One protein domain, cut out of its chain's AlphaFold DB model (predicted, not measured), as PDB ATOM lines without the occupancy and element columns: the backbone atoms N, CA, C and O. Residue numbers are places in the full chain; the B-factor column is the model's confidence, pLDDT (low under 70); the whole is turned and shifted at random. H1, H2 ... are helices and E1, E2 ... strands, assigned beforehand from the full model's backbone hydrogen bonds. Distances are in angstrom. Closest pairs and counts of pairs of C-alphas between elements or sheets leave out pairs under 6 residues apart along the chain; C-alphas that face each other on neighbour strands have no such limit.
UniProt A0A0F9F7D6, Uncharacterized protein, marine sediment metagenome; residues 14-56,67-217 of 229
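This is residues 14 to 56 and 67 to 217 of the 229 residues of an uncharacterized protein of marine sediment metagenome (UniProt A0A0F9F7D6). With little regular structure, four antiparallel sheets stack face to face in turn: E3-E6-E7-E5, E1-E2-E4-E8, E9-E10-E11 and E12-E13-E14. One named helix and fourteen strands hold 77 of 194 printed residues, mostly strand. The whole is compact, radius of gyration of the C-alphas 16.5 A, spans 55 by 42 by 29 A.

E1 is residues 21-24, from C-alpha (44.829, -17.724, 25.938), E2 30-34, E3 36-38, H1 67-71, E4 73-78, E5 83-86, E6 92-96, E7 100-105, E8 109-114, E9 144-148, E10 153-157, E11 163-167, E12 192-197, E13 201-206 and E14 211-216, 16.1 A long, ending at (28.494, -0.859, 31.510).

N 32 of E2 and O 76 of E4 are within hydrogen-bond range, 2.8 A. E9-E10-E11 and E12-E13-E14 are meanders, hairpin after hairpin; the closest C-alphas of E9 and E12, Pro 147 and Pro 192, are 5.7 A apart. H1 is on no sheet.

Residues 57 to 66 are cut out, with C-alphas 56 and 67 14.1 A apart. Links E8 to E9 and E11 to E12 are long. Residues 56 and 129 have pLDDT under 70.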
ATOM      1  N   TRP A  14      56.897 -22.342  29.560       87.50
ATOM      2  CA  TRP A  14      57.146 -23.742  29.232       87.50
ATOM      3  C   TRP A  14      55.922 -24.575  29.624       87.50
ATOM      4  O   TRP A  14      55.556 -24.604  30.800       87.50
ATOM      5  N   GLN A  15      55.330 -25.229  28.615       82.19
ATOM      6  CA  GLN A  15      54.066 -25.978  28.641       82.19
ATOM      7  C   GLN A  15      52.803 -25.110  28.823       82.19
ATOM      8  O   GLN A  15      52.611 -24.431  29.826       82.19
ATOM      9  N   CYS A  16      51.902 -25.193  27.845       82.50
ATOM     10  CA  CYS A  16      50.547 -24.642  27.881       82.50
ATOM     11  C   CYS A  16      49.614 -25.562  27.082       82.50
ATOM     12  O   CYS A  16      50.086 -26.317  26.223       82.50
ATOM     13  N   LEU A  17      48.303 -25.512  27.329       78.19
ATOM     14  CA  LEU A  17      47.356 -26.214  26.464       78.19
ATOM     15  C   LEU A  17      47.374 -25.632  25.041       78.19
ATOM     16  O   LEU A  17      47.608 -24.434  24.867       78.19
ATOM     17  N   PRO A  18      47.011 -26.430  24.019       74.81
ATOM     18  CA  PRO A  18      46.772 -25.925  22.666       74.81
ATOM     19  C   PRO A  18      45.733 -24.789  22.584       74.81
ATOM     20  O   PRO A  18      45.758 -24.011  21.640       74.81
ATOM     21  N   GLY A  19      44.820 -24.692  23.559       73.12
ATOM     22  CA  GLY A  19      43.800 -23.638  23.655       73.12
ATOM     23  C   GLY A  19      44.110 -22.547  24.673       73.12
ATOM     24  O   GLY A  19      43.195 -21.826  25.063       73.12
ATOM     25  N   ALA A  20      45.352 -22.457  25.154       79.44
ATOM     26  CA  ALA A  20      45.719 -21.447  26.131       79.44
ATOM     27  C   ALA A  20      45.581 -20.036  25.539       79.44
ATOM     28  O   ALA A  20      45.991 -19.768  24.408       79.44
ATOM     29  N   THR A  21      45.026 -19.122  26.332       83.50
ATOM     30  CA  THR A  21      44.829 -17.724  25.938       83.50
ATOM     31  C   THR A  21      45.823 -16.854  26.703       83.50
ATOM     32  O   THR A  21      45.591 -16.596  27.882       83.50
ATOM     33  N   PRO A  22      46.941 -16.418  26.098       91.56
ATOM     34  CA  PRO A  22      47.844 -15.482  26.749       91.56
ATOM     35  C   PRO A  22      47.327 -14.035  26.663       91.56
ATOM     36  O   PRO A  22      46.702 -13.631  25.675       91.56
ATOM     37  N   ARG A  23      47.642 -13.243  27.689       95.06
ATOM     38  CA  ARG A  23      47.548 -11.773  27.721       95.06
ATOM     39  C   ARG A  23      48.827 -11.195  28.319       95.06
ATOM     40  O   ARG A  23      49.551 -11.907  29.017       95.06
ATOM     41  N   VAL A  24      49.117  -9.935  28.020       94.94
ATOM     42  CA  VAL A  24      50.292  -9.221  28.529       94.94
ATOM     43  C   VAL A  24      49.851  -7.830  28.974       94.94
ATOM     44  O   VAL A  24      49.070  -7.214  28.256       94.94
ATOM     45  N   ASP A  25      50.306  -7.369  30.140       95.06
ATOM     46  CA  ASP A  25      50.081  -5.986  30.592       95.06
ATOM     47  C   ASP A  25      51.229  -5.053  30.172       95.06
ATOM     48  O   ASP A  25      52.241  -5.489  29.621       95.06
ATOM     49  N   GLU A  26      51.093  -3.755  30.437       92.75
ATOM     50  CA  GLU A  26      52.100  -2.750  30.068       92.75
ATOM     51  C   GLU A  26      53.459  -2.959  30.756       92.75
ATOM     52  O   GLU A  26      54.493  -2.552  30.226       92.75
ATOM     53  N   GLN A  27      53.493  -3.642  31.906       94.50
ATOM     54  CA  GLN A  27      54.742  -4.001  32.588       94.50
ATOM     55  C   GLN A  27      55.384  -5.269  32.004       94.50
ATOM     56  O   GLN A  27      56.455  -5.691  32.447       94.50
ATOM     57  N   GLY A  28      54.749  -5.890  31.008       94.31
ATOM     58  CA  GLY A  28      55.205  -7.111  30.359       94.31
ATOM     59  C   GLY A  28      54.900  -8.383  31.148       94.31
ATOM     60  O   GLY A  28      55.438  -9.439  30.800       94.31
ATOM     61  N   ASN A  29      54.086  -8.323  32.209       97.38
ATOM     62  CA  ASN A  29      53.652  -9.530  32.908       97.38
ATOM     63  C   ASN A  29      52.763 -10.357  31.987       97.38
ATOM     64  O   ASN A  29      51.990  -9.822  31.199       97.38
ATOM     65  N   ILE A  30      52.846 -11.675  32.117       96.81
ATOM     66  CA  ILE A  30      52.146 -12.619  31.251       96.81
ATOM     67  C   ILE A  30      51.011 -13.252  32.042       96.81
ATOM     68  O   ILE A  30      51.236 -13.817  33.109       96.81
ATOM     69  N   TYR A  31      49.807 -13.227  31.488       97.00
ATOM     70  CA  TYR A  31      48.632 -13.878  32.049       97.00
ATOM     71  C   TYR A  31      48.265 -15.070  31.178       97.00
ATOM     72  O   TYR A  31      48.279 -14.973  29.950       97.00
ATOM     73  N   LEU A  32      47.917 -16.189  31.802       94.88
ATOM     74  CA  LEU A  32      47.574 -17.426  31.113       94.88
ATOM     75  C   LEU A  32      46.326 -18.050  31.734       94.88
ATOM     76  O   LEU A  32      46.303 -18.310  32.936       94.88
ATOM     77  N   ALA A  33      45.320 -18.335  30.911       93.62
ATOM     78  CA  ALA A  33      44.241 -19.240  31.288       93.62
ATOM     79  C   ALA A  33      44.708 -20.677  31.057       93.62
ATOM     80  O   ALA A  33      45.065 -21.029  29.931       93.62
ATOM     81  N   GLU A  34      44.719 -21.488  32.113       91.62
ATOM     82  CA  GLU A  34      45.246 -22.851  32.054       91.62
ATOM     83  C   GLU A  34      44.460 -23.801  32.965       91.62
ATOM     84  O   GLU A  34      43.898 -23.370  33.977       91.62
ATOM     85  N   ILE A  35      44.418 -25.101  32.650       89.50
ATOM     86  CA  ILE A  35      43.682 -26.107  33.438       89.50
ATOM     87  C   ILE A  35      44.467 -26.531  34.693       89.50
ATOM     88  O   ILE A  35      44.528 -27.691  35.098       89.50
ATOM     89  N   VAL A  36      45.093 -25.550  35.330       92.00
ATOM     90  CA  VAL A  36      45.787 -25.674  36.603       92.00
ATOM     91  C   VAL A  36      44.794 -25.405  37.722       92.00
ATOM     92  O   VAL A  36      43.992 -24.474  37.657       92.00
ATOM     93  N   LYS A  37      44.866 -26.206  38.776       91.62
ATOM     94  CA  LYS A  37      44.060 -26.084  39.992       91.62
ATOM     95  C   LYS A  37      44.971 -26.188  41.210       91.62
ATOM     96  O   LYS A  37      46.044 -26.787  41.101       91.62
ATOM     97  N   PRO A  38      44.558 -25.672  42.377       91.88
ATOM     98  CA  PRO A  38      45.287 -25.927  43.612       91.88
ATOM     99  C   PRO A  38      45.477 -27.435  43.838       91.88
ATOM    100  O   PRO A  38      44.629 -28.240  43.438       91.88
ATOM    101  N   ALA A  39      46.588 -27.822  44.467       91.38
ATOM    102  CA  ALA A  39      46.855 -29.219  44.791       91.38
ATOM    103  C   ALA A  39      45.676 -29.850  45.558       91.38
ATOM    104  O   ALA A  39      45.022 -29.203  46.375       91.38
ATOM    105  N   GLY A  40      45.361 -31.107  45.241       87.44
ATOM    106  CA  GLY A  40      44.228 -31.834  45.832       87.44
ATOM    107  C   GLY A  40      42.828 -31.383  45.380       87.44
ATOM    108  O   GLY A  40      41.847 -32.038  45.723       87.44
ATOM    109  N   ARG A  41      42.692 -30.316  44.578       88.38
ATOM    110  CA  ARG A  41      41.390 -29.832  44.086       88.38
ATOM    111  C   ARG A  41      41.056 -30.381  42.696       88.38
ATOM    112  O   ARG A  41      41.917 -30.452  41.819       88.38
ATOM    113  N   SER A  42      39.777 -30.701  42.486       85.25
ATOM    114  CA  SER A  42      39.195 -31.026  41.167       85.25
ATOM    115  C   SER A  42      38.413 -29.860  40.561       85.25
ATOM    116  O   SER A  42      38.352 -29.717  39.344       85.25
ATOM    117  N   TYR A  43      37.862 -29.004  41.413       87.69
ATOM    118  CA  TYR A  43      37.113 -27.805  41.069       87.69
ATOM    119  C   TYR A  43      37.339 -26.741  42.158       87.69
ATOM    120  O   TYR A  43      37.880 -27.055  43.226       87.69
ATOM    121  N   PRO A  44      36.952 -25.483  41.910       89.12
ATOM    122  CA  PRO A  44      37.065 -24.415  42.893       89.12
ATOM    123  C   PRO A  44      36.234 -24.646  44.165       89.12
ATOM    124  O   PRO A  44      35.162 -25.248  44.103       89.12
ATOM    125  N   ALA A  45      36.654 -24.029  45.277       90.25
ATOM    126  CA  ALA A  45      36.023 -24.138  46.604       90.25
ATOM    127  C   ALA A  45      34.507 -23.873  46.632       90.25
ATOM    128  O   ALA A  45      33.777 -24.445  47.426       90.25
ATOM    129  N   PHE A  46      34.011 -23.033  45.721       90.12
ATOM    130  CA  PHE A  46      32.580 -22.756  45.571       90.12
ATOM    131  C   PHE A  46      31.700 -24.012  45.446       90.12
ATOM    132  O   PHE A  46      30.520 -23.956  45.798       90.12
ATOM    133  N   PHE A  47      32.242 -25.100  44.893       90.56
ATOM    134  CA  PHE A  47      31.521 -26.353  44.675       90.56
ATOM    135  C   PHE A  47      31.674 -27.359  45.825       90.56
ATOM    136  O   PHE A  47      31.126 -28.461  45.734       90.56
ATOM    137  N   ASP A  48      32.372 -26.995  46.903       90.25
ATOM    138  CA  ASP A  48      32.497 -27.830  48.097       90.25
ATOM    139  C   ASP A  48      31.104 -28.115  48.674       90.25
ATOM    140  O   ASP A  48      30.265 -27.222  48.794       90.25
ATOM    141  N   GLY A  49      30.811 -29.393  48.926       89.94
ATOM    142  CA  GLY A  49      29.488 -29.861  49.357       89.94
ATOM    143  C   GLY A  49      28.384 -29.823  48.285       89.94
ATOM    144  O   GLY A  49      27.356 -30.467  48.469       89.94
ATOM    145  N   LYS A  50      28.586 -29.134  47.152       89.94
ATOM    146  CA  LYS A  50      27.604 -29.040  46.049       89.94
ATOM    147  C   LYS A  50      27.808 -30.107  44.982       89.94
ATOM    148  O   LYS A  50      26.847 -30.562  44.370       89.94
ATOM    149  N   LEU A  51      29.061 -30.486  44.738       85.88
ATOM    150  CA  LEU A  51      29.434 -31.506  43.762       85.88
ATOM    151  C   LEU A  51      30.259 -32.594  44.434       85.88
ATOM    152  O   LEU A  51      31.104 -32.312  45.284       85.88
ATOM    153  N   LYS A  52      30.059 -33.838  44.000       81.19
ATOM    154  CA  LYS A  52      30.947 -34.940  44.373       81.19
ATOM    155  C   LYS A  52      32.238 -34.838  43.554       81.19
ATOM    156  O   LYS A  52      32.155 -34.581  42.348       81.19
ATOM    157  N   PRO A  53      33.417 -35.035  44.171       75.25
ATOM    158  CA  PRO A  53      34.655 -35.119  43.419       75.25
ATOM    159  C   PRO A  53      34.558 -36.286  42.432       75.25
ATOM    160  O   PRO A  53      33.882 -37.286  42.701       75.25
ATOM    161  N   PRO A  54      35.195 -36.149  41.270       75.50
ATOM    162  CA  PRO A  54      35.071 -37.142  40.231       75.50
ATOM    163  C   PRO A  54      35.809 -38.430  40.619       75.50
ATOM    164  O   PRO A  54      36.848 -38.396  41.281       75.50
ATOM    165  N   GLY A  55      35.243 -39.576  40.237       72.69
ATOM    166  CA  GLY A  55      35.852 -40.888  40.471       72.69
ATOM    167  C   GLY A  55      37.067 -41.149  39.572       72.69
ATOM    168  O   GLY A  55      37.513 -40.283  38.822       72.69
ATOM    169  N   LYS A  56      37.601 -42.378  39.600       68.19
ATOM    170  CA  LYS A  56      38.609 -42.797  38.611       68.19
ATOM    171  C   LYS A  56      37.962 -42.844  37.225       68.19
ATOM    172  O   LYS A  56      36.939 -43.498  37.047       68.19
ATOM    173  N   TRP A  67      31.748 -32.493  34.318       79.75
ATOM    174  CA  TRP A  67      32.087 -31.374  33.439       79.75
ATOM    175  C   TRP A  67      32.735 -30.202  34.176       79.75
ATOM    176  O   TRP A  67      33.758 -29.687  33.736       79.75
ATOM    177  N   THR A  68      32.229 -29.846  35.359       83.06
ATOM    178  CA  THR A  68      32.819 -28.790  36.193       83.06
ATOM    179  C   THR A  68      34.281 -29.068  36.533       83.06
ATOM    180  O   THR A  68      35.091 -28.148  36.498       83.06
ATOM    181  N   SER A  69      34.660 -30.320  36.809       82.69
ATOM    182  CA  SER A  69      36.070 -30.680  37.001       82.69
ATOM    183  C   SER A  69      36.853 -30.532  35.697       82.69
ATOM    184  O   SER A  69      37.956 -30.000  35.687       82.69
ATOM    185  N   TYR A  70      36.281 -30.941  34.572       81.25
ATOM    186  CA  TYR A  70      36.946 -30.910  33.269       81.25
ATOM    187  C   TYR A  70      37.231 -29.531  32.709       81.25
ATOM    188  O   TYR A  70      38.182 -29.377  31.948       81.25
ATOM    189  N   VAL A  71      36.417 -28.542  33.067       85.19
ATOM    190  CA  VAL A  71      36.520 -27.197  32.496       85.19
ATOM    191  C   VAL A  71      36.981 -26.144  33.495       85.19
ATOM    192  O   VAL A  71      37.207 -24.999  33.107       85.19
ATOM    193  N   SER A  72      37.102 -26.497  34.777       89.12
ATOM    194  CA  SER A  72      37.634 -25.582  35.785       89.12
ATOM    195  C   SER A  72      39.133 -25.417  35.604       89.12
ATOM    196  O   SER A  72      39.892 -26.374  35.750       89.12
ATOM    197  N   GLY A  73      39.565 -24.189  35.367       91.75
ATOM    198  CA  GLY A  73      40.964 -23.809  35.349       91.75
ATOM    199  C   GLY A  73      41.245 -22.624  36.258       91.75
ATOM    200  O   GLY A  73      40.494 -22.295  37.192       91.75
ATOM    201  N   SER A  74      42.365 -21.985  35.964       94.50
ATOM    202  CA  SER A  74      42.837 -20.795  36.649       94.50
ATOM    203  C   SER A  74      43.317 -19.757  35.649       94.50
ATOM    204  O   SER A  74      43.778 -20.106  34.562       94.50
ATOM    205  N   ILE A  75      43.271 -18.492  36.059       96.38
ATOM    206  CA  ILE A  75      44.139 -17.466  35.483       96.38
ATOM    207  C   ILE A  75      45.436 -17.452  36.293       96.38
ATOM    208  O   ILE A  75      45.407 -17.482  37.525       96.38
ATOM    209  N   ILE A  76      46.574 -17.434  35.612       96.88
ATOM    210  CA  ILE A  76      47.906 -17.433  36.217       96.88
ATOM    211  C   ILE A  76      48.654 -16.201  35.728       96.88
ATOM    212  O   ILE A  76      48.738 -16.008  34.517       96.88
ATOM    213  N   LYS A  77      49.232 -15.414  36.638       97.75
ATOM    214  CA  LYS A  77      50.129 -14.306  36.287       97.75
ATOM    215  C   LYS A  77      51.581 -14.702  36.518       97.75
ATOM    216  O   LYS A  77      51.938 -15.185  37.592       97.75
ATOM    217  N   PHE A  78      52.419 -14.449  35.525       97.88
ATOM    218  CA  PHE A  78      53.866 -14.605  35.547       97.88
ATOM    219  C   PHE A  78      54.535 -13.240  35.343       97.88
ATOM    220  O   PHE A  78      53.969 -12.387  34.655       97.88
ATOM    221  N   PRO A  79      55.746 -13.025  35.881       97.56
ATOM    222  CA  PRO A  79      56.525 -11.833  35.564       97.56
ATOM    223  C   PRO A  79      56.955 -11.840  34.082       97.56
ATOM    224  O   PRO A  79      56.841 -12.874  33.416       97.56
ATOM    225  N   PRO A  80      57.567 -10.758  33.562       95.94
ATOM    226  CA  PRO A  80      58.087 -10.717  32.187       95.94
ATOM    227  C   PRO A  80      59.167 -11.770  31.900       95.94
ATOM    228  O   PRO A  80      59.444 -12.117  30.748       95.94
ATOM    229  N   GLY A  81      59.806 -12.290  32.952       95.50
ATOM    230  CA  GLY A  81      60.720 -13.430  32.880       95.50
ATOM    231  C   GLY A  81      60.034 -14.746  32.502       95.50
ATOM    232  O   GLY A  81      60.698 -15.636  31.975       95.50
ATOM    233  N   GLY A  82      58.718 -14.841  32.703       95.50
ATOM    234  CA  GLY A  82      57.926 -16.021  32.410       95.50
ATOM    235  C   GLY A  82      57.929 -17.066  33.526       95.50
ATOM    236  O   GLY A  82      58.207 -16.764  34.687       95.50
ATOM    237  N   GLY A  83      57.586 -18.305  33.180       96.00
ATOM    238  CA  GLY A  83      57.441 -19.399  34.135       96.00
ATOM    239  C   GLY A  83      57.234 -20.761  33.482       96.00
ATOM    240  O   GLY A  83      57.266 -20.910  32.259       96.00
ATOM    241  N   VAL A  84      57.053 -21.782  34.318       95.56
ATOM    242  CA  VAL A  84      56.933 -23.175  33.869       95.56
ATOM    243  C   VAL A  84      55.771 -23.859  34.567       95.56
ATOM    244  O   VAL A  84      55.642 -23.766  35.787       95.56
ATOM    245  N   ILE A  85      54.973 -24.600  33.805       93.94
ATOM    246  CA  ILE A  85      53.987 -25.539  34.337       93.94
ATOM    247  C   ILE A  85      54.514 -26.942  34.045       93.94
ATOM    248  O   ILE A  85      54.649 -27.325  32.892       93.94
ATOM    249  N   GLY A  86      54.850 -27.728  35.066       92.81
ATOM    250  CA  GLY A  86      55.420 -29.051  34.821       92.81
ATOM    251  C   GLY A  86      55.715 -29.860  36.075       92.81
ATOM    252  O   GLY A  86      55.809 -29.340  37.179       92.81
ATOM    253  N   ARG A  87      55.893 -31.172  35.902       90.62
ATOM    254  CA  ARG A  87      56.146 -32.107  37.016       90.62
ATOM    255  C   ARG A  87      57.582 -32.086  37.543       90.62
ATOM    256  O   ARG A  87      57.819 -32.524  38.661       90.62
ATOM    257  N   ARG A  88      58.540 -31.657  36.718       90.94
ATOM    258  CA  ARG A  88      59.987 -31.738  36.987       90.94
ATOM    259  C   ARG A  88      60.609 -30.354  37.186       90.94
ATOM    260  O   ARG A  88      61.681 -30.077  36.664       90.94
ATOM    261  N   VAL A  89      59.898 -29.473  37.882       93.44
ATOM    262  CA  VAL A  89      60.380 -28.136  38.246       93.44
ATOM    263  C   VAL A  89      60.085 -27.865  39.711       93.44
ATOM    264  O   VAL A  89      59.095 -28.364  40.237       93.44
ATOM    265  N   ASP A  90      60.902 -27.045  40.359       93.62
ATOM    266  CA  ASP A  90      60.537 -26.463  41.652       93.62
ATOM    267  C   ASP A  90      59.411 -25.452  41.455       93.62
ATOM    268  O   ASP A  90      59.362 -24.766  40.435       93.62
ATOM    269  N   GLY A  91      58.497 -25.337  42.408       94.88
ATOM    270  CA  GLY A  91      57.364 -24.430  42.281       94.88
ATOM    271  C   GLY A  91      56.228 -24.798  43.217       94.88
ATOM    272  O   GLY A  91      56.345 -25.718  44.024       94.88
ATOM    273  N   ARG A  92      55.121 -24.069  43.088       96.31
ATOM    274  CA  ARG A  92      53.904 -24.318  43.860       96.31
ATOM    275  C   ARG A  92      53.243 -25.604  43.374       96.31
ATOM    276  O   ARG A  92      53.009 -25.739  42.171       96.31
ATOM    277  N   ASP A  93      52.919 -26.505  44.296       96.38
ATOM    278  CA  ASP A  93      52.172 -27.720  43.977       96.38
ATOM    279  C   ASP A  93      50.786 -27.387  43.423       96.38
ATOM    280  O   ASP A  93      50.074 -26.505  43.916       96.38
ATOM    281  N   ALA A  94      50.403 -28.113  42.380       94.62
ATOM    282  CA  ALA A  94      49.143 -27.931  41.689       94.62
ATOM    283  C   ALA A  94      48.659 -29.245  41.071       94.62
ATOM    284  O   ALA A  94      49.398 -30.220  40.932       94.62
ATOM    285  N   ASN A  95      47.406 -29.246  40.639       90.25
ATOM    286  CA  ASN A  95      46.852 -30.286  39.792       90.25
ATOM    287  C   ASN A  95      46.669 -29.738  38.381       90.25
ATOM    288  O   ASN A  95      46.136 -28.648  38.193       90.25
ATOM    289  N   TYR A  96      47.075 -30.516  37.393       88.00
ATOM    290  CA  TYR A  96      46.796 -30.281  35.992       88.00
ATOM    291  C   TYR A  96      45.583 -31.103  35.578       88.00
ATOM    292  O   TYR A  96      45.490 -32.294  35.891       88.00
ATOM    293  N   ALA A  97      44.664 -30.476  34.858       83.00
ATOM    294  CA  ALA A  97      43.486 -31.111  34.304       83.00
ATOM    295  C   ALA A  97      42.758 -31.986  35.333       83.00
ATOM    296  O   ALA A  97      42.290 -31.502  36.370       83.00
ATOM    297  N   PHE A  98      42.670 -33.283  35.068       78.81
ATOM    298  CA  PHE A  98      41.980 -34.247  35.904       78.81
ATOM    299  C   PHE A  98      42.893 -34.841  36.988       78.81
ATOM    300  O   PHE A  98      43.210 -36.027  36.993       78.81
ATOM    301  N   GLY A  99      43.358 -33.986  37.903       80.12
ATOM    302  CA  GLY A  99      44.084 -34.427  39.099       80.12
ATOM    303  C   GLY A  99      45.501 -34.942  38.839       80.12
ATOM    304  O   GLY A  99      46.070 -35.601  39.702       80.12
ATOM    305  N   ILE A 100      46.085 -34.650  37.674       85.50
ATOM    306  CA  ILE A 100      47.486 -34.956  37.387       85.50
ATOM    307  C   ILE A 100      48.357 -34.056  38.277       85.50
ATOM    308  O   ILE A 100      48.337 -32.845  38.069       85.50
ATOM    309  N   PRO A 101      49.166 -34.589  39.211       90.75
ATOM    310  CA  PRO A 101      50.062 -33.745  39.995       90.75
ATOM    311  C   PRO A 101      51.030 -33.003  39.072       90.75
ATOM    312  O   PRO A 101      51.601 -33.614  38.163       90.75
ATOM    313  N   THR A 102      51.201 -31.704  39.292       92.94
ATOM    314  CA  THR A 102      52.122 -30.821  38.568       92.94
ATOM    315  C   THR A 102      52.647 -29.732  39.506       92.94
ATOM    316  O   THR A 102      52.235 -29.644  40.661       92.94
ATOM    317  N   LYS A 103      53.552 -28.887  39.016       96.00
ATOM    318  CA  LYS A 103      54.038 -27.708  39.730       96.00
ATOM    319  C   LYS A 103      54.002 -26.485  38.825       96.00
ATOM    320  O   LYS A 103      54.114 -26.604  37.604       96.00
ATOM    321  N   VAL A 104      53.847 -25.313  39.431       97.00
ATOM    322  CA  VAL A 104      53.924 -24.019  38.742       97.00
ATOM    323  C   VAL A 104      55.104 -23.226  39.295       97.00
ATOM    324  O   VAL A 104      55.098 -22.808  40.455       97.00
ATOM    325  N   LYS A 105      56.121 -23.018  38.457       97.50
ATOM    326  CA  LYS A 105      57.320 -22.234  38.766       97.50
ATOM    327  C   LYS A 105      57.161 -20.798  38.282       97.50
ATOM    328  O   LYS A 105      56.824 -20.582  37.120       97.50
ATOM    329  N   GLY A 106      57.476 -19.832  39.145       96.94
ATOM    330  CA  GLY A 106      57.575 -18.416  38.773       96.94
ATOM    331  C   GLY A 106      56.244 -17.671  38.651       96.94
ATOM    332  O   GLY A 106      56.249 -16.516  38.245       96.94
ATOM    333  N   ALA A 107      55.110 -18.289  38.994       97.50
ATOM    334  CA  ALA A 107      53.843 -17.563  39.054       97.50
ATOM    335  C   ALA A 107      53.859 -16.546  40.204       97.50
ATOM    336  O   ALA A 107      54.163 -16.908  41.342       97.50
ATOM    337  N   LEU A 108      53.478 -15.301  39.911       97.69
ATOM    338  CA  LEU A 108      53.215 -14.269  40.916       97.69
ATOM    339  C   LEU A 108      51.958 -14.638  41.708       97.69
ATOM    340  O   LEU A 108      51.956 -14.633  42.938       97.69
ATOM    341  N   TRP A 109      50.907 -15.060  41.003       97.69
ATOM    342  CA  TRP A 109      49.678 -15.567  41.603       97.69
ATOM    343  C   TRP A 109      48.940 -16.539  40.675       97.69
ATOM    344  O   TRP A 109      49.202 -16.619  39.475       97.69
ATOM    345  N   ILE A 110      48.014 -17.305  41.261       96.38
ATOM    346  CA  ILE A 110      47.134 -18.260  40.573       96.38
ATOM    347  C   ILE A 110      45.722 -18.054  41.125       96.38
ATOM    348  O   ILE A 110      45.494 -18.308  42.307       96.38
ATOM    349  N   HIS A 111      44.784 -17.629  40.281       96.00
ATOM    350  CA  HIS A 111      43.377 -17.474  40.635       96.00
ATOM    351  C   HIS A 111      42.557 -18.646  40.085       96.00
ATOM    352  O   HIS A 111      42.326 -18.732  38.878       96.00
ATOM    353  N   SER A 112      42.092 -19.537  40.966       93.06
ATOM    354  CA  SER A 112      41.242 -20.671  40.582       93.06
ATOM    355  C   SER A 112      39.767 -20.285  40.550       93.06
ATOM    356  O   SER A 112      39.227 -19.770  41.529       93.06
ATOM    357  N   GLY A 113      39.088 -20.599  39.448       90.56
ATOM    358  CA  GLY A 113      37.693 -20.201  39.256       90.56
ATOM    359  C   GLY A 113      37.358 -19.680  37.870       90.56
ATOM    360  O   GLY A 113      36.289 -19.112  37.715       90.56
ATOM    361  N   ALA A 114      38.256 -19.857  36.904       93.69
ATOM    362  CA  ALA A 114      38.040 -19.505  35.513       93.69
ATOM    363  C   ALA A 114      37.515 -20.745  34.771       93.69
ATOM    364  O   ALA A 114      38.089 -21.830  34.894       93.69
ATOM    365  N   SER A 115      36.426 -20.616  34.014       91.88
ATOM    366  CA  SER A 115      35.926 -21.689  33.145       91.88
ATOM    367  C   SER A 115      35.242 -21.132  31.882       91.88
ATOM    368  O   SER A 115      34.661 -20.056  31.915       91.88
ATOM    369  N   ASN A 116      35.318 -21.787  30.726       89.19
ATOM    370  CA  ASN A 116      35.828 -23.131  30.464       89.19
ATOM    371  C   ASN A 116      37.282 -23.174  29.949       89.19
ATOM    372  O   ASN A 116      37.608 -22.661  28.882       89.19
ATOM    373  N   VAL A 117      38.155 -23.875  30.673       89.69
ATOM    374  CA  VAL A 117      39.530 -24.170  30.246       89.69
ATOM    375  C   VAL A 117      39.648 -25.676  29.959       89.69
ATOM    376  O   VAL A 117      39.784 -26.447  30.906       89.69
ATOM    377  N   PRO A 118      39.515 -26.131  28.696       81.38
ATOM    378  CA  PRO A 118      39.371 -27.554  28.371       81.38
ATOM    379  C   PRO A 118      40.711 -28.301  28.250       81.38
ATOM    380  O   PRO A 118      41.663 -27.790  27.668       81.38
ATOM    381  N   SER A 119      40.765 -29.564  28.688       76.44
ATOM    382  CA  SER A 119      41.878 -30.481  28.394       76.44
ATOM    383  C   SER A 119      41.644 -31.242  27.084       76.44
ATOM    384  O   SER A 119      41.017 -32.299  27.076       76.44
ATOM    385  N   TRP A 120      42.146 -30.732  25.959       77.56
ATOM    386  CA  TRP A 120      42.111 -31.454  24.678       77.56
ATOM    387  C   TRP A 120      43.400 -32.241  24.456       77.56
ATOM    388  O   TRP A 120      44.489 -31.669  24.553       77.56
ATOM    389  N   ARG A 121      43.295 -33.547  24.167       77.25
ATOM    390  CA  ARG A 121      44.421 -34.469  23.912       77.25
ATOM    391  C   ARG A 121      45.509 -34.441  24.983       77.25
ATOM    392  O   ARG A 121      46.675 -34.745  24.726       77.25
ATOM    393  N   THR A 122      45.136 -34.091  26.211       76.62
ATOM    394  CA  THR A 122      46.047 -34.141  27.350       76.62
ATOM    395  C   THR A 122      46.125 -35.586  27.833       76.62
ATOM    396  O   THR A 122      45.134 -36.191  28.234       76.62
ATOM    397  N   LYS A 123      47.319 -36.183  27.760       76.19
ATOM    398  CA  LYS A 123      47.517 -37.596  28.105       76.19
ATOM    399  C   LYS A 123      47.027 -37.888  29.528       76.19
ATOM    400  O   LYS A 123      47.517 -37.300  30.488       76.19
ATOM    401  N   GLY A 124      46.136 -38.871  29.654       74.19
ATOM    402  CA  GLY A 124      45.607 -39.316  30.946       74.19
ATOM    403  C   GLY A 124      44.389 -38.533  31.440       74.19
ATOM    404  O   GLY A 124      43.975 -38.752  32.574       74.19
ATOM    405  N   THR A 125      43.806 -37.660  30.615       75.56
ATOM    406  CA  THR A 125      42.535 -36.978  30.899       75.56
ATOM    407  C   THR A 125      41.520 -37.243  29.788       75.56
ATOM    408  O   THR A 125      41.929 -37.608  28.684       75.56
ATOM    409  N   PRO A 126      40.211 -37.058  30.035       75.06
ATOM    410  CA  PRO A 126      39.226 -37.033  28.962       75.06
ATOM    411  C   PRO A 126      39.546 -35.949  27.947       75.06
ATOM    412  O   PRO A 126      40.071 -34.890  28.307       75.06
ATOM    413  N   ASP A 127      39.173 -36.218  26.703       77.06
ATOM    414  CA  ASP A 127      39.151 -35.211  25.657       77.06
ATOM    415  C   ASP A 127      37.914 -34.336  25.836       77.06
ATOM    416  O   ASP A 127      36.776 -34.797  25.746       77.06
ATOM    417  N   ILE A 128      38.153 -33.057  26.108       77.69
ATOM    418  CA  ILE A 128      37.111 -32.057  26.331       77.69
ATOM    419  C   ILE A 128      37.189 -31.035  25.207       77.69
ATOM    420  O   ILE A 128      38.282 -30.593  24.852       77.69
ATOM    421  N   CYS A 129      36.032 -30.679  24.638       69.06
ATOM    422  CA  CYS A 129      35.928 -29.818  23.461       69.06
ATOM    423  C   CYS A 129      36.813 -28.564  23.556       69.06
ATOM    424  O   CYS A 129      36.572 -27.678  24.375       69.06
ATOM    425  N   LEU A 130      37.790 -28.469  22.647       78.62
ATOM    426  CA  LEU A 130      38.647 -27.294  22.453       78.62
ATOM    427  C   LEU A 130      37.962 -26.184  21.653       78.62
ATOM    428  O   LEU A 130      38.484 -25.082  21.600       78.62
ATOM    429  N   CYS A 131      36.830 -26.460  20.997       76.31
ATOM    430  CA  CYS A 131      36.199 -25.540  20.043       76.31
ATOM    431  C   CYS A 131      35.708 -24.235  20.678       76.31
ATOM    432  O   CYS A 131      35.470 -23.256  19.977       76.31
ATOM    433  N   VAL A 132      35.537 -24.232  21.997       80.81
ATOM    434  CA  VAL A 132      34.952 -23.117  22.734       80.81
ATOM    435  C   VAL A 132      35.821 -22.708  23.923       80.81
ATOM    436  O   VAL A 132      35.272 -22.501  24.995       80.81
ATOM    437  N   PRO A 133      37.163 -22.626  23.816       84.94
ATOM    438  CA  PRO A 133      37.986 -22.365  24.986       84.94
ATOM    439  C   PRO A 133      37.726 -20.939  25.468       84.94
ATOM    440  O   PRO A 133      37.402 -20.047  24.667       84.94
ATOM    441  N   MET A 134      37.888 -20.715  26.765       89.88
ATOM    442  CA  MET A 134      37.707 -19.376  27.279       89.88
ATOM    443  C   MET A 134      38.735 -18.392  26.732       89.88
ATOM    444  O   MET A 134      39.906 -18.719  26.494       89.88
ATOM    445  N   ARG A 135      38.306 -17.140  26.618       93.12
ATOM    446  CA  ARG A 135      39.197 -16.001  26.418       93.12
ATOM    447  C   ARG A 135      38.843 -14.931  27.440       93.12
ATOM    448  O   ARG A 135      37.669 -14.667  27.677       93.12
ATOM    449  N   PHE A 136      39.864 -14.357  28.052       96.94
ATOM    450  CA  PHE A 136      39.747 -13.324  29.074       96.94
ATOM    451  C   PHE A 136      40.526 -12.091  28.624       96.94
ATOM    452  O   PHE A 136      41.269 -12.166  27.639       96.94
ATOM    453  N   ASP A 137      40.385 -11.000  29.363       97.38
ATOM    454  CA  ASP A 137      41.069  -9.752  29.064       97.38
ATOM    455  C   ASP A 137      41.773  -9.149  30.272       97.38
ATOM    456  O   ASP A 137      41.434  -9.452  31.419       97.38
ATOM    457  N   VAL A 138      42.769  -8.316  29.984       97.12
ATOM    458  CA  VAL A 138      43.493  -7.509  30.968       97.12
ATOM    459  C   VAL A 138      43.461  -6.074  30.471       97.12
ATOM    460  O   VAL A 138      43.884  -5.828  29.344       97.12
ATOM    461  N   ASP A 139      42.927  -5.161  31.275       93.62
ATOM    462  CA  ASP A 139      42.823  -3.751  30.893       93.62
ATOM    463  C   ASP A 139      44.115  -2.965  31.176       93.62
ATOM    464  O   ASP A 139      45.088  -3.497  31.720       93.62
ATOM    465  N   GLU A 140      44.118  -1.678  30.825       91.06
ATOM    466  CA  GLU A 140      45.258  -0.771  31.006       91.06
ATOM    467  C   GLU A 140      45.658  -0.559  32.479       91.06
ATOM    468  O   GLU A 140      46.783  -0.166  32.773       91.06
ATOM    469  N   PHE A 141      44.773  -0.878  33.427       90.00
ATOM    470  CA  PHE A 141      45.038  -0.795  34.867       90.00
ATOM    471  C   PHE A 141      45.498  -2.137  35.457       90.00
ATOM    472  O   PHE A 141      45.694  -2.253  36.672       90.00
ATOM    473  N   GLY A 142      45.654  -3.170  34.624       93.12
ATOM    474  CA  GLY A 142      46.022  -4.519  35.043       93.12
ATOM    475  C   GLY A 142      44.885  -5.294  35.712       93.12
ATOM    476  O   GLY A 142      45.148  -6.325  36.339       93.12
ATOM    477  N   ARG A 143      43.630  -4.835  35.611       95.94
ATOM    478  CA  ARG A 143      42.462  -5.602  36.065       95.94
ATOM    479  C   ARG A 143      42.190  -6.730  35.085       95.94
ATOM    480  O   ARG A 143      42.287  -6.555  33.875       95.94
ATOM    481  N   VAL A 144      41.808  -7.891  35.609       97.88
ATOM    482  CA  VAL A 144      41.568  -9.095  34.805       97.88
ATOM    483  C   VAL A 144      40.081  -9.402  34.751       97.88
ATOM    484  O   VAL A 144      39.473  -9.668  35.787       97.88
ATOM    485  N   PHE A 145      39.513  -9.447  33.550       98.06
ATOM    486  CA  PHE A 145      38.113  -9.789  33.305       98.06
ATOM    487  C   PHE A 145      38.030 -11.160  32.648       98.06
ATOM    488  O   PHE A 145      38.547 -11.356  31.550       98.06
ATOM    489  N   TYR A 146      37.386 -12.124  33.299       97.69
ATOM    490  CA  TYR A 146      37.408 -13.520  32.856       97.69
ATOM    491  C   TYR A 146      36.030 -14.178  32.964       97.69
ATOM    492  O   TYR A 146      35.271 -13.872  33.885       97.69
ATOM    493  N   PRO A 147      35.686 -15.106  32.056       96.44
ATOM    494  CA  PRO A 147      34.456 -15.863  32.178       96.44
ATOM    495  C   PRO A 147      34.609 -17.018  33.175       96.44
ATOM    496  O   PRO A 147      35.686 -17.579  33.390       96.44
ATOM    497  N   ASP A 148      33.490 -17.386  33.778       95.56
ATOM    498  CA  ASP A 148      33.346 -18.552  34.633       95.56
ATOM    499  C   ASP A 148      32.028 -19.254  34.292       95.56
ATOM    500  O   ASP A 148      31.013 -19.128  34.982       95.56
ATOM    501  N   ALA A 149      32.052 -19.982  33.174       93.38
ATOM    502  CA  ALA A 149      30.901 -20.692  32.634       93.38
ATOM    503  C   ALA A 149      30.284 -21.700  33.607       93.38
ATOM    504  O   ALA A 149      29.066 -21.808  33.688       93.38
ATOM    505  N   ALA A 150      31.100 -22.378  34.413       91.62
ATOM    506  CA  ALA A 150      30.647 -23.319  35.433       91.62
ATOM    507  C   ALA A 150      29.793 -22.659  36.530       91.62
ATOM    508  O   ALA A 150      29.078 -23.359  37.248       91.62
ATOM    509  N   ARG A 151      29.874 -21.331  36.686       93.94
ATOM    510  CA  ARG A 151      29.059 -20.553  37.630       93.94
ATOM    511  C   ARG A 151      28.208 -19.484  36.945       93.94
ATOM    512  O   ARG A 151      27.660 -18.637  37.644       93.94
ATOM    513  N   PHE A 152      28.096 -19.526  35.615       95.44
ATOM    514  CA  PHE A 152      27.264 -18.620  34.817       95.44
ATOM    515  C   PHE A 152      27.531 -17.136  35.100       95.44
ATOM    516  O   PHE A 152      26.608 -16.351  35.298       95.44
ATOM    517  N   ARG A 153      28.810 -16.754  35.171       97.00
ATOM    518  CA  ARG A 153      29.223 -15.388  35.516       97.00
ATOM    519  C   ARG A 153      30.501 -14.974  34.798       97.00
ATOM    520  O   ARG A 153      31.207 -15.815  34.243       97.00
ATOM    521  N   ALA A 154      30.824 -13.692  34.880       98.00
ATOM    522  CA  ALA A 154      32.162 -13.167  34.633       98.00
ATOM    523  C   ALA A 154      32.736 -12.601  35.940       98.00
ATOM    524  O   ALA A 154      32.012 -11.985  36.723       98.00
ATOM    525  N   GLY A 155      34.018 -12.845  36.198       97.38
ATOM    526  CA  GLY A 155      34.744 -12.334  37.358       97.38
ATOM    527  C   GLY A 155      35.695 -11.198  36.992       97.38
ATOM    528  O   GLY A 155      36.122 -11.079  35.842       97.38
ATOM    529  N   VAL A 156      36.031 -10.384  37.992       97.75
ATOM    530  CA  VAL A 156      36.968  -9.262  37.879       97.75
ATOM    531  C   VAL A 156      38.008  -9.362  38.992       97.75
ATOM    532  O   VAL A 156      37.645  -9.439  40.170       97.75
ATOM    533  N   LEU A 157      39.289  -9.360  38.625       98.31
ATOM    534  CA  LEU A 157      40.417  -9.335  39.561       98.31
ATOM    535  C   LEU A 157      41.175  -8.015  39.473       98.31
ATOM    536  O   LEU A 157      41.211  -7.393  38.413       98.31
ATOM    537  N   ASP A 158      41.839  -7.637  40.559       96.94
ATOM    538  CA  ASP A 158      42.902  -6.635  40.512       96.94
ATOM    539  C   ASP A 158      44.208  -7.223  39.934       96.94
ATOM    540  O   ASP A 158      44.337  -8.433  39.714       96.94
ATOM    541  N   GLY A 159      45.216  -6.370  39.721       95.81
ATOM    542  CA  GLY A 159      46.524  -6.791  39.198       95.81
ATOM    543  C   GLY A 159      47.318  -7.740  40.111       95.81
ATOM    544  O   GLY A 159      48.289  -8.364  39.659       95.81
ATOM    545  N   ASN A 160      46.896  -7.894  41.370       97.38
ATOM    546  CA  ASN A 160      47.461  -8.803  42.368       97.38
ATOM    547  C   ASN A 160      46.675 -10.123  42.485       97.38
ATOM    548  O   ASN A 160      47.056 -10.995  43.264       97.38
ATOM    549  N   GLY A 161      45.622 -10.303  41.680       97.19
ATOM    550  CA  GLY A 161      44.802 -11.511  41.654       97.19
ATOM    551  C   GLY A 161      43.724 -11.562  42.741       97.19
ATOM    552  O   GLY A 161      43.096 -12.613  42.914       97.19
ATOM    553  N   ASN A 162      43.487 -10.460  43.461       97.81
ATOM    554  CA  ASN A 162      42.387 -10.358  44.416       97.81
ATOM    555  C   ASN A 162      41.068 -10.166  43.671       97.81
ATOM    556  O   ASN A 162      41.008  -9.471  42.659       97.81
ATOM    557  N   VAL A 163      39.994 -10.762  44.186       96.94
ATOM    558  CA  VAL A 163      38.658 -10.602  43.603       96.94
ATOM    559  C   VAL A 163      38.139  -9.198  43.903       96.94
ATOM    560  O   VAL A 163      37.996  -8.839  45.067       96.94
ATOM    561  N   ILE A 164      37.816  -8.443  42.853       95.81
ATOM    562  CA  ILE A 164      37.109  -7.161  42.959       95.81
ATOM    563  C   ILE A 164      35.606  -7.429  43.018       95.81
ATOM    564  O   ILE A 164      34.922  -7.003  43.943       95.81
ATOM    565  N   THR A 165      35.083  -8.135  42.012       95.69
ATOM    566  CA  THR A 165      33.654  -8.441  41.895       95.69
ATOM    567  C   THR A 165      33.411  -9.577  40.896       95.69
ATOM    568  O   THR A 165      34.336 -10.105  40.273       95.69
ATOM    569  N   HIS A 166      32.150  -9.954  40.728       96.75
ATOM    570  CA  HIS A 166      31.662 -10.745  39.610       96.75
ATOM    571  C   HIS A 166      30.247 -10.301  39.246       96.75
ATOM    572  O   HIS A 166      29.513  -9.782  40.085       96.75
ATOM    573  N   PHE A 167      29.825 -10.574  38.018       97.19
ATOM    574  CA  PHE A 167      28.472 -10.279  37.560       97.19
ATOM    575  C   PHE A 167      27.925 -11.410  36.696       97.19
ATOM    576  O   PHE A 167      28.672 -12.155  36.057       97.19
ATOM    577  N   GLY A 168      26.602 -11.523  36.686       96.62
ATOM    578  CA  GLY A 168      25.887 -12.578  35.988       96.62
ATOM    579  C   GLY A 168      25.378 -13.689  36.898       96.62
ATOM    580  O   GLY A 168      25.863 -13.900  38.012       96.62
ATOM    581  N   SER A 169      24.359 -14.388  36.418       96.50
ATOM    582  CA  SER A 169      23.825 -15.622  36.990       96.50
ATOM    583  C   SER A 169      23.241 -16.488  35.877       96.50
ATOM    584  O   SER A 169      23.141 -16.053  34.728       96.50
ATOM    585  N   TYR A 170      22.856 -17.722  36.207       96.31
ATOM    586  CA  TYR A 170      22.232 -18.611  35.234       96.31
ATOM    587  C   TYR A 170      20.990 -17.967  34.613       96.31
ATOM    588  O   TYR A 170      20.116 -17.478  35.326       96.31
ATOM    589  N   GLY A 171      20.907 -18.015  33.289       96.06
ATOM    590  CA  GLY A 171      19.711 -17.673  32.536       96.06
ATOM    591  C   GLY A 171      19.843 -18.115  31.084       96.06
ATOM    592  O   GLY A 171      20.935 -18.415  30.599       96.06
ATOM    593  N   ASN A 172      18.718 -18.184  30.390       95.56
ATOM    594  CA  ASN A 172      18.634 -18.679  29.018       95.56
ATOM    595  C   ASN A 172      18.305 -17.534  28.034       95.56
ATOM    596  O   ASN A 172      18.358 -16.356  28.388       95.56
ATOM    597  N   GLN A 173      17.948 -17.874  26.793       94.69
ATOM    598  CA  GLN A 173      17.570 -16.896  25.763       94.69
ATOM    599  C   GLN A 173      16.325 -16.081  26.135       94.69
ATOM    600  O   GLN A 173      16.200 -14.940  25.698       94.69
ATOM    601  N   ASP A 174      15.462 -16.623  26.995       95.50
ATOM    602  CA  ASP A 174      14.272 -15.942  27.510       95.50
ATOM    603  C   ASP A 174      14.613 -14.958  28.641       95.50
ATOM    604  O   ASP A 174      13.770 -14.154  29.034       95.50
ATOM    605  N   SER A 175      15.848 -15.015  29.158       95.50
ATOM    606  CA  SER A 175      16.379 -14.182  30.241       95.50
ATOM    607  C   SER A 175      17.306 -13.099  29.676       95.50
ATOM    608  O   SER A 175      18.521 -13.278  29.585       95.50
ATOM    609  N   ALA A 176      16.758 -11.974  29.221       89.88
ATOM    610  CA  ALA A 176      17.496 -10.842  28.643       89.88
ATOM    611  C   ALA A 176      17.296  -9.516  29.408       89.88
ATOM    612  O   ALA A 176      17.617  -8.453  28.878       89.88
ATOM    613  N   GLY A 177      16.805  -9.586  30.648       87.56
ATOM    614  CA  GLY A 177      16.607  -8.446  31.545       87.56
ATOM    615  C   GLY A 177      15.128  -8.083  31.738       87.56
ATOM    616  O   GLY A 177      14.250  -8.836  31.328       87.56
ATOM    617  N   PRO A 178      14.808  -6.920  32.333       87.06
ATOM    618  CA  PRO A 178      13.449  -6.591  32.790       87.06
ATOM    619  C   PRO A 178      12.328  -6.659  31.738       87.06
ATOM    620  O   PRO A 178      11.166  -6.794  32.104       87.06
ATOM    621  N   GLY A 179      12.660  -6.556  30.447       87.62
ATOM    622  CA  GLY A 179      11.699  -6.616  29.339       87.62
ATOM    623  C   GLY A 179      11.569  -7.980  28.652       87.62
ATOM    624  O   GLY A 179      10.844  -8.077  27.666       87.62
ATOM    625  N   SER A 180      12.285  -9.016  29.097       93.75
ATOM    626  CA  SER A 180      12.211 -10.351  28.493       93.75
ATOM    627  C   SER A 180      11.149 -11.241  29.136       93.75
ATOM    628  O   SER A 180      10.646 -10.948  30.217       93.75
ATOM    629  N   ALA A 181      10.832 -12.365  28.483       96.12
ATOM    630  CA  ALA A 181       9.846 -13.332  28.971       96.12
ATOM    631  C   ALA A 181      10.174 -13.860  30.382       96.12
ATOM    632  O   ALA A 181       9.272 -14.087  31.186       96.12
ATOM    633  N   VAL A 182      11.462 -14.001  30.703       96.38
ATOM    634  CA  VAL A 182      11.963 -14.236  32.059       96.38
ATOM    635  C   VAL A 182      12.776 -13.013  32.478       96.38
ATOM    636  O   VAL A 182      13.886 -12.808  32.007       96.38
ATOM    637  N   ALA A 183      12.225 -12.167  33.346       94.44
ATOM    638  CA  ALA A 183      12.822 -10.862  33.656       94.44
ATOM    639  C   ALA A 183      14.119 -10.920  34.495       94.44
ATOM    640  O   ALA A 183      14.820  -9.917  34.621       94.44
ATOM    641  N   GLN A 184      14.419 -12.073  35.102       94.50
ATOM    642  CA  GLN A 184      15.555 -12.275  36.003       94.50
ATOM    643  C   GLN A 184      16.433 -13.449  35.540       94.50
ATOM    644  O   GLN A 184      15.903 -14.417  34.995       94.50
ATOM    645  N   PRO A 185      17.749 -13.427  35.809       94.00
ATOM    646  CA  PRO A 185      18.503 -12.336  36.434       94.00
ATOM    647  C   PRO A 185      18.691 -11.140  35.484       94.00
ATOM    648  O   PRO A 185      18.613 -11.293  34.267       94.00
ATOM    649  N   GLU A 186      19.002  -9.966  36.041       92.69
ATOM    650  CA  GLU A 186      19.326  -8.753  35.266       92.69
ATOM    651  C   GLU A 186      20.424  -9.009  34.222       92.69
ATOM    652  O   GLU A 186      20.302  -8.616  33.062       92.69
ATOM    653  N   ILE A 187      21.479  -9.721  34.628       95.50
ATOM    654  CA  ILE A 187      22.539 -10.192  33.740       95.50
ATOM    655  C   ILE A 187      22.512 -11.718  33.754       95.50
ATOM    656  O   ILE A 187      22.903 -12.360  34.729       95.50
ATOM    657  N   ALA A 188      22.041 -12.299  32.658       96.12
ATOM    658  CA  ALA A 188      21.912 -13.738  32.492       96.12
ATOM    659  C   ALA A 188      23.008 -14.300  31.588       96.12
ATOM    660  O   ALA A 188      23.315 -13.732  30.537       96.12
ATOM    661  N   PHE A 189      23.527 -15.466  31.959       97.38
ATOM    662  CA  PHE A 189      24.441 -16.244  31.140       97.38
ATOM    663  C   PHE A 189      24.044 -17.719  31.105       97.38
ATOM    664  O   PHE A 189      23.686 -18.299  32.132       97.38
ATOM    665  N   ALA A 190      24.190 -18.344  29.939       95.38
ATOM    666  CA  ALA A 190      24.102 -19.797  29.787       95.38
ATOM    667  C   ALA A 190      25.490 -20.413  29.592       95.38
ATOM    668  O   ALA A 190      25.784 -21.469  30.150       95.38
ATOM    669  N   TRP A 191      26.354 -19.755  28.813       93.50
ATOM    670  CA  TRP A 191      27.734 -20.181  28.586       93.50
ATOM    671  C   TRP A 191      28.622 -18.981  28.218       93.50
ATOM    672  O   TRP A 191      28.925 -18.767  27.039       93.50
ATOM    673  N   PRO A 192      29.029 -18.167  29.212       95.19
ATOM    674  CA  PRO A 192      29.946 -17.060  28.989       95.19
ATOM    675  C   PRO A 192      31.318 -17.629  28.611       95.19
ATOM    676  O   PRO A 192      31.899 -18.410  29.361       95.19
ATOM    677  N   GLN A 193      31.825 -17.265  27.436       93.31
ATOM    678  CA  GLN A 193      33.005 -17.909  26.850       93.31
ATOM    679  C   GLN A 193      34.159 -16.936  26.602       93.31
ATOM    680  O   GLN A 193      35.317 -17.247  26.872       93.31
ATOM    681  N   VAL A 194      33.866 -15.758  26.057       95.06
ATOM    682  CA  VAL A 194      34.881 -14.764  25.693       95.06
ATOM    683  C   VAL A 194      34.541 -13.461  26.376       95.06
ATOM    684  O   VAL A 194      33.399 -13.020  26.298       95.06
ATOM    685  N   VAL A 195      35.533 -12.860  27.020       97.12
ATOM    686  CA  VAL A 195      35.437 -11.536  27.623       97.12
ATOM    687  C   VAL A 195      36.425 -10.597  26.938       97.12
ATOM    688  O   VAL A 195      37.576 -10.975  26.710       97.12
ATOM    689  N   ALA A 196      35.952  -9.398  26.614       96.19
ATOM    690  CA  ALA A 196      36.757  -8.250  26.212       96.19
ATOM    691  C   ALA A 196      36.323  -7.042  27.047       96.19
ATOM    692  O   ALA A 196      35.124  -6.878  27.294       96.19
ATOM    693  N   ALA A 197      37.264  -6.223  27.498       95.31
ATOM    694  CA  ALA A 197      36.974  -5.079  28.354       95.31
ATOM    695  C   ALA A 197      37.655  -3.811  27.837       95.31
ATOM    696  O   ALA A 197      38.772  -3.849  27.335       95.31
ATOM    697  N   ASP A 198      36.966  -2.686  27.988       90.75
ATOM    698  CA  ASP A 198      37.540  -1.350  27.871       90.75
ATOM    699  C   ASP A 198      37.202  -0.532  29.130       90.75
ATOM    700  O   ASP A 198      36.542  -1.013  30.056       90.75
ATOM    701  N   SER A 199      37.630   0.729  29.175       88.12
ATOM    702  CA  SER A 199      37.396   1.622  30.317       88.12
ATOM    703  C   SER A 199      35.919   1.940  30.610       88.12
ATOM    704  O   SER A 199      35.615   2.518  31.657       88.12
ATOM    705  N   ARG A 200      34.987   1.586  29.716       90.69
ATOM    706  CA  ARG A 200      33.554   1.927  29.778       90.69
ATOM    707  C   ARG A 200      32.642   0.712  29.869       90.69
ATOM    708  O   ARG A 200      31.516   0.845  30.358       90.69
ATOM    709  N   ALA A 201      33.049  -0.439  29.349       95.69
ATOM    710  CA  ALA A 201      32.206  -1.619  29.280       95.69
ATOM    711  C   ALA A 201      32.996  -2.930  29.216       95.69
ATOM    712  O   ALA A 201      34.127  -3.001  28.749       95.69
ATOM    713  N   VAL A 202      32.317  -3.998  29.627       97.50
ATOM    714  CA  VAL A 202      32.744  -5.381  29.430       97.50
ATOM    715  C   VAL A 202      31.789  -6.054  28.456       97.50
ATOM    716  O   VAL A 202      30.569  -5.975  28.608       97.50
ATOM    717  N   TYR A 203      32.338  -6.738  27.464       98.00
ATOM    718  CA  TYR A 203      31.609  -7.501  26.463       98.00
ATOM    719  C   TYR A 203      31.830  -8.986  26.717       98.00
ATOM    720  O   TYR A 203      32.970  -9.448  26.767       98.00
ATOM    721  N   VAL A 204      30.742  -9.737  26.868       97.94
ATOM    722  CA  VAL A 204      30.778 -11.174  27.145       97.94
ATOM    723  C   VAL A 204      30.041 -11.923  26.041       97.94
ATOM    724  O   VAL A 204      28.842 -11.723  25.843       97.94
ATOM    725  N   ALA A 205      30.742 -12.801  25.325       97.00
ATOM    726  CA  ALA A 205      30.121 -13.724  24.381       97.00
ATOM    727  C   ALA A 205      29.438 -14.857  25.158       97.00
ATOM    728  O   ALA A 205      30.111 -15.707  25.746       97.00
ATOM    729  N   ASP A 206      28.107 -14.858  25.163       95.75
ATOM    730  CA  ASP A 206      27.264 -15.845  25.838       95.75
ATOM    731  C   ASP A 206      26.741 -16.845  24.806       95.75
ATOM    732  O   ASP A 206      25.650 -16.711  24.242       95.75
ATOM    733  N   GLN A 207      27.597 -17.812  24.488       91.38
ATOM    734  CA  GLN A 207      27.511 -18.584  23.254       91.38
ATOM    735  C   GLN A 207      26.205 -19.381  23.140       91.38
ATOM    736  O   GLN A 207      25.576 -19.377  22.083       91.38
ATOM    737  N   LEU A 208      25.770 -20.044  24.219       92.56
ATOM    738  CA  LEU A 208      24.548 -20.859  24.197       92.56
ATOM    739  C   LEU A 208      23.271 -20.017  24.122       92.56
ATOM    740  O   LEU A 208      22.268 -20.471  23.568       92.56
ATOM    741  N   ASN A 209      23.321 -18.770  24.595       95.56
ATOM    742  CA  ASN A 209      22.241 -17.812  24.384       95.56
ATOM    743  C   ASN A 209      22.364 -17.052  23.057       95.56
ATOM    744  O   ASN A 209      21.505 -16.231  22.753       95.56
ATOM    745  N   ARG A 210      23.395 -17.340  22.247       94.44
ATOM    746  CA  ARG A 210      23.615 -16.766  20.908       94.44
ATOM    747  C   ARG A 210      23.625 -15.236  20.912       94.44
ATOM    748  O   ARG A 210      23.074 -14.602  20.015       94.44
ATOM    749  N   ARG A 211      24.251 -14.641  21.929       95.50
ATOM    750  CA  ARG A 211      24.304 -13.186  22.107       95.50
ATOM    751  C   ARG A 211      25.648 -12.706  22.635       95.50
ATOM    752  O   ARG A 211      26.433 -13.475  23.189       95.50
ATOM    753  N   ILE A 212      25.864 -11.403  22.509       96.44
ATOM    754  CA  ILE A 212      26.901 -10.675  23.238       96.44
ATOM    755  C   ILE A 212      26.196  -9.828  24.293       96.44
ATOM    756  O   ILE A 212      25.303  -9.047  23.970       96.44
ATOM    757  N   VAL A 213      26.599  -9.981  25.550       96.44
ATOM    758  CA  VAL A 213      26.135  -9.139  26.653       96.44
ATOM    759  C   VAL A 213      27.137  -8.008  26.837       96.44
ATOM    760  O   VAL A 213      28.326  -8.262  27.024       96.44
ATOM    761  N   ARG A 214      26.663  -6.762  26.793       96.25
ATOM    762  CA  ARG A 214      27.461  -5.573  27.107       96.25
ATOM    763  C   ARG A 214      27.086  -5.073  28.496       96.25
ATOM    764  O   ARG A 214      25.949  -4.665  28.712       96.25
ATOM    765  N   VAL A 215      28.048  -5.053  29.406       95.69
ATOM    766  CA  VAL A 215      27.889  -4.566  30.779       95.69
ATOM    767  C   VAL A 215      28.615  -3.237  30.905       95.69
ATOM    768  O   VAL A 215      29.814  -3.163  30.655       95.69
ATOM    769  N   LYS A 216      27.891  -2.173  31.262       94.75
ATOM    770  CA  LYS A 216      28.494  -0.859  31.510       94.75
ATOM    771  C   LYS A 216      29.314  -0.911  32.800       94.75
ATOM    772  O   LYS A 216      28.821  -1.381  33.822       94.75
ATOM    773  N   LEU A 217      30.533  -0.387  32.754       91.56
ATOM    774  CA  LEU A 217      31.339  -0.139  33.942       91.56
ATOM    775  C   LEU A 217      30.996   1.237  34.512       91.56
ATOM    776  O   LEU A 217      30.836   2.213  33.776       91.56
TER     777      LEU A 217